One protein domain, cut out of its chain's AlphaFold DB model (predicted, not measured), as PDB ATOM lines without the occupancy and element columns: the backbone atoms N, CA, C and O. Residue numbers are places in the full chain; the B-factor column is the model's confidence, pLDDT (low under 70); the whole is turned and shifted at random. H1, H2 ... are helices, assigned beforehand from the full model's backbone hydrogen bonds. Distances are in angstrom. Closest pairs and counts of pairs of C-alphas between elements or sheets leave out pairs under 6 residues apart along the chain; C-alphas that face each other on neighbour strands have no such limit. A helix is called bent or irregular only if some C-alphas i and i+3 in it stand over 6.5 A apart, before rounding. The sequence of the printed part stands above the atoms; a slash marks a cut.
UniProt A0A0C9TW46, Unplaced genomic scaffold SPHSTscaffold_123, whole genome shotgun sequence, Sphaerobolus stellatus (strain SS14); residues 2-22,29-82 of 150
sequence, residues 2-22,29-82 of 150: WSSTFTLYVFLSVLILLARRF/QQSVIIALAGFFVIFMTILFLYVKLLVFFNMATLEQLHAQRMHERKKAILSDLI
ATOM      1  N   TRP A   2      30.553 -19.388  53.911       63.72
ATOM      2  CA  TRP A   2      30.624 -20.849  53.719       63.72
ATOM      3  C   TRP A   2      29.279 -21.579  53.571       63.72
ATOM      4  O   TRP A   2      29.138 -22.472  52.743       63.72
ATOM      5  N   SER A   3      28.256 -21.155  54.319       62.38
ATOM      6  CA  SER A   3      26.906 -21.732  54.223       62.38
ATOM      7  C   SER A   3      26.296 -21.583  52.822       62.38
ATOM      8  O   SER A   3      25.627 -22.486  52.334       62.38
ATOM      9  N   SER A   4      26.583 -20.481  52.125       60.31
ATOM     10  CA  SER A   4      26.008 -20.234  50.804       60.31
ATOM     11  C   SER A   4      26.719 -20.986  49.679       60.31
ATOM     12  O   SER A   4      26.072 -21.359  48.705       60.31
ATOM     13  N   THR A   5      28.033 -21.178  49.770       69.69
ATOM     14  CA  THR A   5      28.768 -22.015  48.812       69.69
ATOM     15  C   THR A   5      28.384 -23.481  48.977       69.69
ATOM     16  O   THR A   5      28.229 -24.176  47.978       69.69
ATOM     17  N   PHE A   6      28.132 -23.922  50.211       73.25
ATOM     18  CA  PHE A   6      27.633 -25.265  50.496       73.25
ATOM     19  C   PHE A   6      26.236 -25.514  49.906       73.25
ATOM     20  O   PHE A   6      26.030 -26.524  49.239       73.25
ATOM     21  N   THR A   7      25.288 -24.584  50.066       70.25
ATOM     22  CA  THR A   7      23.941 -24.756  49.490       70.25
ATOM     23  C   THR A   7      23.941 -24.740  47.961       70.25
ATOM     24  O   THR A   7      23.242 -25.546  47.350       70.25
ATOM     25  N   LEU A   8      24.762 -23.890  47.335       67.94
ATOM     26  CA  LEU A   8      24.928 -23.864  45.876       67.94
ATOM     27  C   LEU A   8      25.547 -25.179  45.369       67.94
ATOM     28  O   LEU A   8      25.092 -25.728  44.369       67.94
ATOM     29  N   TYR A   9      26.533 -25.719  46.091       78.00
ATOM     30  CA  TYR A   9      27.154 -27.004  45.771       78.00
ATOM     31  C   TYR A   9      26.144 -28.158  45.822       78.00
ATOM     32  O   TYR A   9      25.992 -28.863  44.828       78.00
ATOM     33  N   VAL A  10      25.394 -28.301  46.924       77.19
ATOM     34  CA  VAL A  10      24.378 -29.363  47.065       77.19
ATOM     35  C   VAL A  10      23.313 -29.250  45.972       77.19
ATOM     36  O   VAL A  10      22.944 -30.253  45.364       77.19
ATOM     37  N   PHE A  11      22.864 -28.033  45.665       69.75
ATOM     38  CA  PHE A  11      21.911 -27.788  44.586       69.75
ATOM     39  C   PHE A  11      22.445 -28.232  43.215       69.75
ATOM     40  O   PHE A  11      21.760 -28.950  42.483       69.75
ATOM     41  N   LEU A  12      23.681 -27.850  42.883       76.62
ATOM     42  CA  LEU A  12      24.322 -28.214  41.621       76.62
ATOM     43  C   LEU A  12      24.520 -29.735  41.513       76.62
ATOM     44  O   LEU A  12      24.278 -30.311  40.455       76.62
ATOM     45  N   SER A  13      24.894 -30.402  42.609       79.12
ATOM     46  CA  SER A  13      25.026 -31.861  42.664       79.12
ATOM     47  C   SER A  13      23.700 -32.571  42.394       79.12
ATOM     48  O   SER A  13      23.666 -33.517  41.607       79.12
ATOM     49  N   VAL A  14      22.602 -32.098  42.991       72.12
ATOM     50  CA  VAL A  14      21.259 -32.647  42.744       72.12
ATOM     51  C   VAL A  14      20.845 -32.433  41.287       72.12
ATOM     52  O   VAL A  14      20.351 -33.366  40.656       72.12
ATOM     53  N   LEU A  15      21.117 -31.253  40.720       72.62
ATOM     54  CA  LEU A  15      20.828 -30.942  39.318       72.62
ATOM     55  C   LEU A  15      21.595 -31.858  38.349       72.62
ATOM     56  O   LEU A  15      21.008 -32.385  37.406       72.62
ATOM     57  N   ILE A  16      22.884 -32.103  38.604       81.44
ATOM     58  CA  ILE A  16      23.724 -33.000  37.794       81.44
ATOM     59  C   ILE A  16      23.247 -34.452  37.896       81.44
ATOM     60  O   ILE A  16      23.203 -35.159  36.889       81.44
ATOM     61  N   LEU A  17      22.889 -34.915  39.097       78.19
ATOM     62  CA  LEU A  17      22.358 -36.265  39.294       78.19
ATOM     63  C   LEU A  17      21.048 -36.462  38.539       78.19
ATOM     64  O   LEU A  17      20.858 -37.504  37.916       78.19
ATOM     65  N   LEU A  18      20.181 -35.451  38.541       71.31
ATOM     66  CA  LEU A  18      18.949 -35.474  37.768       71.31
ATOM     67  C   LEU A  18      19.229 -35.489  36.262       71.31
ATOM     68  O   LEU A  18      18.646 -36.288  35.535       71.31
ATOM     69  N   ALA A  19      20.189 -34.671  35.819       73.00
ATOM     70  CA  ALA A  19      20.602 -34.593  34.424       73.00
ATOM     71  C   ALA A  19      21.280 -35.865  33.898       73.00
ATOM     72  O   ALA A  19      21.309 -36.106  32.697       73.00
ATOM     73  N   ARG A  20      21.833 -36.702  34.776       79.19
ATOM     74  CA  ARG A  20      22.404 -38.000  34.388       79.19
ATOM     75  C   ARG A  20      21.379 -39.121  34.339       79.19
ATOM     76  O   ARG A  20      21.627 -40.137  33.702       79.19
ATOM     77  N   ARG A  21      20.251 -38.961  35.026       74.44
ATOM     78  CA  ARG A  21      19.257 -40.019  35.212       74.44
ATOM     79  C   ARG A  21      18.144 -39.984  34.172       74.44
ATOM     80  O   ARG A  21      17.097 -40.554  34.436       74.44
ATOM     81  N   PHE A  22      18.348 -39.325  33.030       66.88
ATOM     82  CA  PHE A  22      17.410 -39.337  31.908       66.88
ATOM     83  C   PHE A  22      17.536 -40.658  31.125       66.88
ATOM     84  O   PHE A  22      18.479 -40.793  30.342       66.88
ATOM     85  N   GLN A  29       5.394 -40.592  33.271       82.69
ATOM     86  CA  GLN A  29       5.787 -40.339  34.658       82.69
ATOM     87  C   GLN A  29       7.100 -39.546  34.754       82.69
ATOM     88  O   GLN A  29       7.243 -38.662  35.601       82.69
ATOM     89  N   GLN A  30       8.045 -39.817  33.858       78.44
ATOM     90  CA  GLN A  30       9.329 -39.131  33.828       78.44
ATOM     91  C   GLN A  30       9.166 -37.667  33.413       78.44
ATOM     92  O   GLN A  30       9.808 -36.798  34.001       78.44
ATOM     93  N   SER A  31       8.255 -37.373  32.482       78.56
ATOM     94  CA  SER A  31       7.937 -35.996  32.072       78.56
ATOM     95  C   SER A  31       7.458 -35.135  33.251       78.56
ATOM     96  O   SER A  31       7.942 -34.019  33.454       78.56
ATOM     97  N   VAL A  32       6.589 -35.686  34.106       85.75
ATOM     98  CA  VAL A  32       6.085 -34.993  35.305       85.75
ATOM     99  C   VAL A  32       7.202 -34.741  36.319       85.75
ATOM    100  O   VAL A  32       7.293 -33.648  36.882       85.75
ATOM    101  N   ILE A  33       8.094 -35.716  36.521       82.69
ATOM    102  CA  ILE A  33       9.249 -35.576  37.420       82.69
ATOM    103  C   ILE A  33      10.193 -34.477  36.918       82.69
ATOM    104  O   ILE A  33      10.670 -33.667  37.714       82.69
ATOM    105  N   ILE A  34      10.426 -34.406  35.607       79.12
ATOM    106  CA  ILE A  34      11.266 -33.372  34.990       79.12
ATOM    107  C   ILE A  34      10.635 -31.989  35.167       79.12
ATOM    108  O   ILE A  34      11.336 -31.048  35.540       79.12
ATOM    109  N   ALA A  35       9.324 -31.858  34.953       83.94
ATOM    110  CA  ALA A  35       8.615 -30.595  35.130       83.94
ATOM    111  C   ALA A  35       8.664 -30.106  36.589       83.94
ATOM    112  O   ALA A  35       9.004 -28.948  36.843       83.94
ATOM    113  N   LEU A  36       8.397 -30.995  37.552       84.06
ATOM    114  CA  LEU A  36       8.463 -30.685  38.986       84.06
ATOM    115  C   LEU A  36       9.877 -30.317  39.427       84.06
ATOM    116  O   LEU A  36      10.067 -29.344  40.159       84.06
ATOM    117  N   ALA A  37      10.878 -31.062  38.967       79.94
ATOM    118  CA  ALA A  37      12.257 -30.768  39.304       79.94
ATOM    119  C   ALA A  37      12.746 -29.470  38.648       79.94
ATOM    120  O   ALA A  37      13.417 -28.679  39.305       79.94
ATOM    121  N   GLY A  38      12.363 -29.201  37.398       79.81
ATOM    122  CA  GLY A  38      12.639 -27.933  36.724       79.81
ATOM    123  C   GLY A  38      12.012 -26.748  37.459       79.81
ATOM    124  O   GLY A  38      12.691 -25.755  37.720       79.81
ATOM    125  N   PHE A  39      10.751 -26.874  37.881       83.44
ATOM    126  CA  PHE A  39      10.081 -25.863  38.698       83.44
ATOM    127  C   PHE A  39      10.808 -25.633  40.027       83.44
ATOM    128  O   PHE A  39      11.069 -24.492  40.405       83.44
ATOM    129  N   PHE A  40      11.199 -26.710  40.705       79.69
ATOM    130  CA  PHE A  40      11.932 -26.631  41.965       79.69
ATOM    131  C   PHE A  40      13.308 -25.969  41.802       79.69
ATOM    132  O   PHE A  40      13.719 -25.171  42.641       79.69
ATOM    133  N   VAL A  41      14.000 -26.239  40.695       79.88
ATOM    134  CA  VAL A  41      15.278 -25.613  40.327       79.88
ATOM    135  C   VAL A  41      15.109 -24.112  40.099       79.88
ATOM    136  O   VAL A  41      15.864 -23.312  40.655       79.88
ATOM    137  N   ILE A  42      14.091 -23.706  39.340       84.75
ATOM    138  CA  ILE A  42      13.772 -22.288  39.122       84.75
ATOM    139  C   ILE A  42      13.425 -21.613  40.456       84.75
ATOM    140  O   ILE A  42      13.968 -20.559  40.782       84.75
ATOM    141  N   PHE A  43      12.588 -22.242  41.274       82.56
ATOM    142  CA  PHE A  43      12.211 -21.715  42.582       82.56
ATOM    143  C   PHE A  43      13.427 -21.527  43.503       82.56
ATOM    144  O   PHE A  43      13.625 -20.450  44.071       82.56
ATOM    145  N   MET A  44      14.290 -22.541  43.601       80.19
ATOM    146  CA  MET A  44      15.493 -22.493  44.433       80.19
ATOM    147  C   MET A  44      16.516 -21.472  43.939       80.19
ATOM    148  O   MET A  44      17.133 -20.789  44.755       80.19
ATOM    149  N   THR A  45      16.684 -21.310  42.624       81.31
ATOM    150  CA  THR A  45      17.582 -20.282  42.071       81.31
ATOM    151  C   THR A  45      17.092 -18.869  42.366       81.31
ATOM    152  O   THR A  45      17.900 -18.033  42.773       81.31
ATOM    153  N   ILE A  46      15.786 -18.603  42.245       86.00
ATOM    154  CA  ILE A  46      15.189 -17.307  42.607       86.00
ATOM    155  C   ILE A  46      15.389 -17.030  44.098       86.00
ATOM    156  O   ILE A  46      15.846 -15.947  44.467       86.00
ATOM    157  N   LEU A  47      15.099 -18.014  44.954       82.38
ATOM    158  CA  LEU A  47      15.265 -17.886  46.401       82.38
ATOM    159  C   LEU A  47      16.734 -17.640  46.777       82.38
ATOM    160  O   LEU A  47      17.034 -16.766  47.590       82.38
ATOM    161  N   PHE A  48      17.663 -18.346  46.133       80.62
ATOM    162  CA  PHE A  48      19.093 -18.128  46.315       80.62
ATOM    163  C   PHE A  48      19.521 -16.722  45.882       80.62
ATOM    164  O   PHE A  48      20.249 -16.054  46.618       80.62
ATOM    165  N   LEU A  49      19.048 -16.245  44.724       83.31
ATOM    166  CA  LEU A  49      19.313 -14.886  44.254       83.31
ATOM    167  C   LEU A  49      18.770 -13.844  45.229       83.31
ATOM    168  O   LEU A  49      19.452 -12.862  45.505       83.31
ATOM    169  N   TYR A  50      17.569 -14.065  45.762       80.44
ATOM    170  CA  TYR A  50      16.938 -13.162  46.717       80.44
ATOM    171  C   TYR A  50      17.749 -13.067  48.009       80.44
ATOM    172  O   TYR A  50      18.083 -11.969  48.443       80.44
ATOM    173  N   VAL A  51      18.156 -14.204  48.577       77.81
ATOM    174  CA  VAL A  51      19.016 -14.234  49.769       77.81
ATOM    175  C   VAL A  51      20.369 -13.589  49.477       77.81
ATOM    176  O   VAL A  51      20.876 -12.821  50.291       77.81
ATOM    177  N   LYS A  52      20.953 -13.843  48.302       77.25
ATOM    178  CA  LYS A  52      22.195 -13.194  47.874       77.25
ATOM    179  C   LYS A  52      22.040 -11.693  47.750       77.25
ATOM    180  O   LYS A  52      22.901 -10.994  48.256       77.25
ATOM    181  N   LEU A  53      20.974 -11.205  47.124       79.50
ATOM    182  CA  LEU A  53      20.670  -9.780  47.027       79.50
ATOM    183  C   LEU A  53      20.496  -9.177  48.414       79.50
ATOM    184  O   LEU A  53      21.098  -8.153  48.695       79.50
ATOM    185  N   LEU A  54      19.749  -9.834  49.296       71.94
ATOM    186  CA  LEU A  54      19.498  -9.363  50.656       71.94
ATOM    187  C   LEU A  54      20.795  -9.281  51.481       71.94
ATOM    188  O   LEU A  54      21.005  -8.320  52.213       71.94
ATOM    189  N   VAL A  55      21.707 -10.237  51.292       76.88
ATOM    190  CA  VAL A  55      23.045 -10.233  51.905       76.88
ATOM    191  C   VAL A  55      23.982  -9.219  51.238       76.88
ATOM    192  O   VAL A  55      24.746  -8.551  51.925       76.88
ATOM    193  N   PHE A  56      23.948  -9.092  49.910       67.69
ATOM    194  CA  PHE A  56      24.860  -8.245  49.132       67.69
ATOM    195  C   PHE A  56      24.501  -6.770  49.233       67.69
ATOM    196  O   PHE A  56      25.386  -5.922  49.297       67.69
ATOM    197  N   PHE A  57      23.207  -6.461  49.304       67.12
ATOM    198  CA  PHE A  57      22.765  -5.119  49.635       67.12
ATOM    199  C   PHE A  57      23.244  -4.697  51.013       67.12
ATOM    200  O   PHE A  57      23.247  -3.492  51.242       67.12
ATOM    201  N   ASN A  58      23.654  -5.644  51.878       56.78
ATOM    202  CA  ASN A  58      24.273  -5.434  53.190       56.78
ATOM    203  C   ASN A  58      23.662  -4.261  53.967       56.78
ATOM    204  O   ASN A  58      24.297  -3.619  54.792       56.78
ATOM    205  N   MET A  59      22.389  -4.003  53.702       52.62
ATOM    206  CA  MET A  59      21.503  -3.277  54.555       52.62
ATOM    207  C   MET A  59      21.095  -4.360  55.522       52.62
ATOM    208  O   MET A  59      20.082  -5.035  55.336       52.62
ATOM    209  N   ALA A  60      21.922  -4.561  56.550       51.75
ATOM    210  CA  ALA A  60      21.374  -5.016  57.807       51.75
ATOM    211  C   ALA A  60      20.089  -4.203  57.974       51.75
ATOM    212  O   ALA A  60      20.121  -2.977  57.905       51.75
ATOM    213  N   THR A  61      18.943  -4.855  58.077       53.88
ATOM    214  CA  THR A  61      17.640  -4.203  58.253       53.88
ATOM    215  C   THR A  61      17.698  -3.139  59.361       53.88
ATOM    216  O   THR A  61      16.972  -2.150  59.320       53.88
ATOM    217  N   LEU A  62      18.652  -3.282  60.285       53.06
ATOM    218  CA  LEU A  62      19.060  -2.295  61.273       53.06
ATOM    219  C   LEU A  62      19.637  -0.986  60.710       53.06
ATOM    220  O   LEU A  62      19.278   0.045  61.256       53.06
ATOM    221  N   GLU A  63      20.453  -0.959  59.654       53.47
ATOM    222  CA  GLU A  63      21.014   0.279  59.088       53.47
ATOM    223  C   GLU A  63      20.011   1.084  58.260       53.47
ATOM    224  O   GLU A  63      20.044   2.303  58.354       53.47
ATOM    225  N   GLN A  64      19.063   0.477  57.529       51.59
ATOM    226  CA  GLN A  64      17.980   1.272  56.914       51.59
ATOM    227  C   GLN A  64      17.015   1.822  57.964       51.59
ATOM    228  O   GLN A  64      16.611   2.981  57.865       51.59
ATOM    229  N   LEU A  65      16.702   1.039  59.004       55.41
ATOM    230  CA  LEU A  65      15.900   1.510  60.137       55.41
ATOM    231  C   LEU A  65      16.643   2.580  60.957       55.41
ATOM    232  O   LEU A  65      16.031   3.569  61.358       55.41
ATOM    233  N   HIS A  66      17.957   2.447  61.172       55.41
ATOM    234  CA  HIS A  66      18.772   3.474  61.833       55.41
ATOM    235  C   HIS A  66      18.963   4.705  60.955       55.41
ATOM    236  O   HIS A  66      18.883   5.817  61.468       55.41
ATOM    237  N   ALA A  67      19.188   4.543  59.652       57.50
ATOM    238  CA  ALA A  67      19.357   5.654  58.727       57.50
ATOM    239  C   ALA A  67      18.061   6.456  58.604       57.50
ATOM    240  O   ALA A  67      18.129   7.681  58.668       57.50
ATOM    241  N   GLN A  68      16.888   5.808  58.534       59.66
ATOM    242  CA  GLN A  68      15.604   6.516  58.581       59.66
ATOM    243  C   GLN A  68      15.383   7.222  59.921       59.66
ATOM    244  O   GLN A  68      15.130   8.427  59.921       59.66
ATOM    245  N   ARG A  69      15.563   6.540  61.064       59.16
ATOM    246  CA  ARG A  69      15.392   7.177  62.386       59.16
ATOM    247  C   ARG A  69      16.381   8.320  62.625       59.16
ATOM    248  O   ARG A  69      16.027   9.322  63.239       59.16
ATOM    249  N   MET A  70      17.613   8.207  62.131       57.66
ATOM    250  CA  MET A  70      18.605   9.283  62.201       57.66
ATOM    251  C   MET A  70      18.246  10.435  61.267       57.66
ATOM    252  O   MET A  70      18.505  11.584  61.615       57.66
ATOM    253  N   HIS A  71      17.628  10.175  60.114       60.41
ATOM    254  CA  HIS A  71      17.152  11.239  59.233       60.41
ATOM    255  C   HIS A  71      15.954  11.992  59.826       60.41
ATOM    256  O   HIS A  71      15.872  13.211  59.668       60.41
ATOM    257  N   GLU A  72      15.066  11.296  60.537       62.03
ATOM    258  CA  GLU A  72      13.942  11.903  61.261       62.03
ATOM    259  C   GLU A  72      14.414  12.706  62.477       62.03
ATOM    260  O   GLU A  72      14.016  13.860  62.635       62.03
ATOM    261  N   ARG A  73      15.354  12.175  63.272       62.22
ATOM    262  CA  ARG A  73      15.975  12.929  64.377       62.22
ATOM    263  C   ARG A  73      16.761  14.143  63.887       62.22
ATOM    264  O   ARG A  73      16.664  15.204  64.488       62.22
ATOM    265  N   LYS A  74      17.499  14.028  62.777       57.66
ATOM    266  CA  LYS A  74      18.207  15.170  62.176       57.66
ATOM    267  C   LYS A  74      17.242  16.250  61.696       57.66
ATOM    268  O   LYS A  74      17.555  17.420  61.857       57.66
ATOM    269  N   LYS A  75      16.078  15.887  61.144       64.31
ATOM    270  CA  LYS A  75      15.045  16.866  60.766       64.31
ATOM    271  C   LYS A  75      14.443  17.566  61.983       64.31
ATOM    272  O   LYS A  75      14.301  18.778  61.930       64.31
ATOM    273  N   ALA A  76      14.161  16.833  63.061       65.56
ATOM    274  CA  ALA A  76      13.633  17.408  64.299       65.56
ATOM    275  C   ALA A  76      14.632  18.365  64.975       65.56
ATOM    276  O   ALA A  76      14.272  19.462  65.384       65.56
ATOM    277  N   ILE A  77      15.912  17.988  65.018       64.19
ATOM    278  CA  ILE A  77      16.981  18.841  65.555       64.19
ATOM    279  C   ILE A  77      17.213  20.058  64.644       64.19
ATOM    280  O   ILE A  77      17.426  21.160  65.131       64.19
ATOM    281  N   LEU A  78      17.135  19.896  63.319       63.03
ATOM    282  CA  LEU A  78      17.307  21.008  62.381       63.03
ATOM    283  C   LEU A  78      16.130  21.998  62.413       63.03
ATOM    284  O   LEU A  78      16.353  23.187  62.207       63.03
ATOM    285  N   SER A  79      14.905  21.538  62.691       60.94
ATOM    286  CA  SER A  79      13.766  22.436  62.925       60.94
ATOM    287  C   SER A  79      13.869  23.203  64.244       60.94
ATOM    288  O   SER A  79      13.336  24.302  64.321       60.94
ATOM    289  N   ASP A  80      14.570  22.659  65.242       63.09
ATOM    290  CA  ASP A  80      14.815  23.333  66.526       63.09
ATOM    291  C   ASP A  80      16.008  24.304  66.461       63.09
ATOM    292  O   ASP A  80      15.978  25.373  67.067       63.09
ATOM    293  N   LEU A  81      17.063  23.968  65.704       59.81
ATOM    294  CA  LEU A  81      18.267  24.805  65.585       59.81
ATOM    295  C   LEU A  81      18.154  25.936  64.562       59.81
ATOM    296  O   LEU A  81      19.000  26.831  64.569       59.81
ATOM    297  N   ILE A  82      17.147  25.917  63.689       59.16
ATOM    298  CA  ILE A  82      16.824  27.061  62.835       59.16
ATOM    299  C   ILE A  82      15.534  27.685  63.377       59.16
ATOM    300  O   ILE A  82      14.462  27.448  62.818       59.16
TER     301      ILE A  82
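AT A GLANCE: This is residues 2 to 22 and 29 to 82 of the 150 residues of an uncharacterized protein of Sphaerobolus stellatus (strain SS14) (UniProt A0A0C9TW46). Two helices, H1 and H2, lie loosely side by side and run opposite ways, and beyond the far end of H2 a third helix, H3, stretches away as a free arm. Residues 53 to 82, the last turn of H2, the link and H3 with Ile 82, stick out from the H1 and H2 pair and draw the whole out into a long, thin shape. The printed part has 75 residues, with three named helices in the order H1, H2, H3 and no named strand; the class is all helix. It is extended, with a radius of gyration of the C-alphas of 22.3 A, and its C-alphas span 73 by 26 by 10 A.

HOW THE PARTS SIT: H1, residues 2 to 20, and H2, residues 29 to 56, are close but not clearly touching, with 1 pair of C-alphas within 8 A. That closest pair is Leu 15 and Val 41, whose C-alphas are 7.8 A apart. The two helices run opposite ways at a shallow tilt of 19 degrees, and their centres are 11.5 A apart. H3, residues 61 to 81, touches no helix: it is apart from H1 and also apart from H2, which it follows through a tight link of 4 residues. In H1, H2 and H3 every backbone O i to N i+4 pair is within hydrogen-bond range.

IN THESE COORDINATES: H1 begins at C-alpha 2, at (30.624, -20.849, 53.719), and its first and last C-alphas, those of Trp 2 and Arg 20, are 27.1 A apart. H2, the longest helix with 28 residues, begins at C-alpha 29, at (5.787, -40.339, 34.658), and is 40.0 A long from Gln 29 to Phe 56. H3 has 21 residues and is 29.9 A long from Thr 61 to Leu 81, whose C-alpha is at (18.267, 24.805, 65.585). None of the three helices is bent or irregular.

THE WHOLE: The two C-alphas farthest apart are those of Gln 29 and Ile 82, at 73.9 A. Without the stretch that stands free, residues 53 to 82, the body has 45 residues and spans 36 by 18 by 8 A. Residues 23 to 28 are not printed, and the C-alphas of residues 22 and 29 are 12.0 A apart across this cut, which falls in the link between H1 and H2. The mean pLDDT of the printed part is 70.6, and 34 residues are under 70, among them residues 2 to 5 and 56 to 82. The mean pLDDT is 72 for H1, 80 for H2 and 59 for H3.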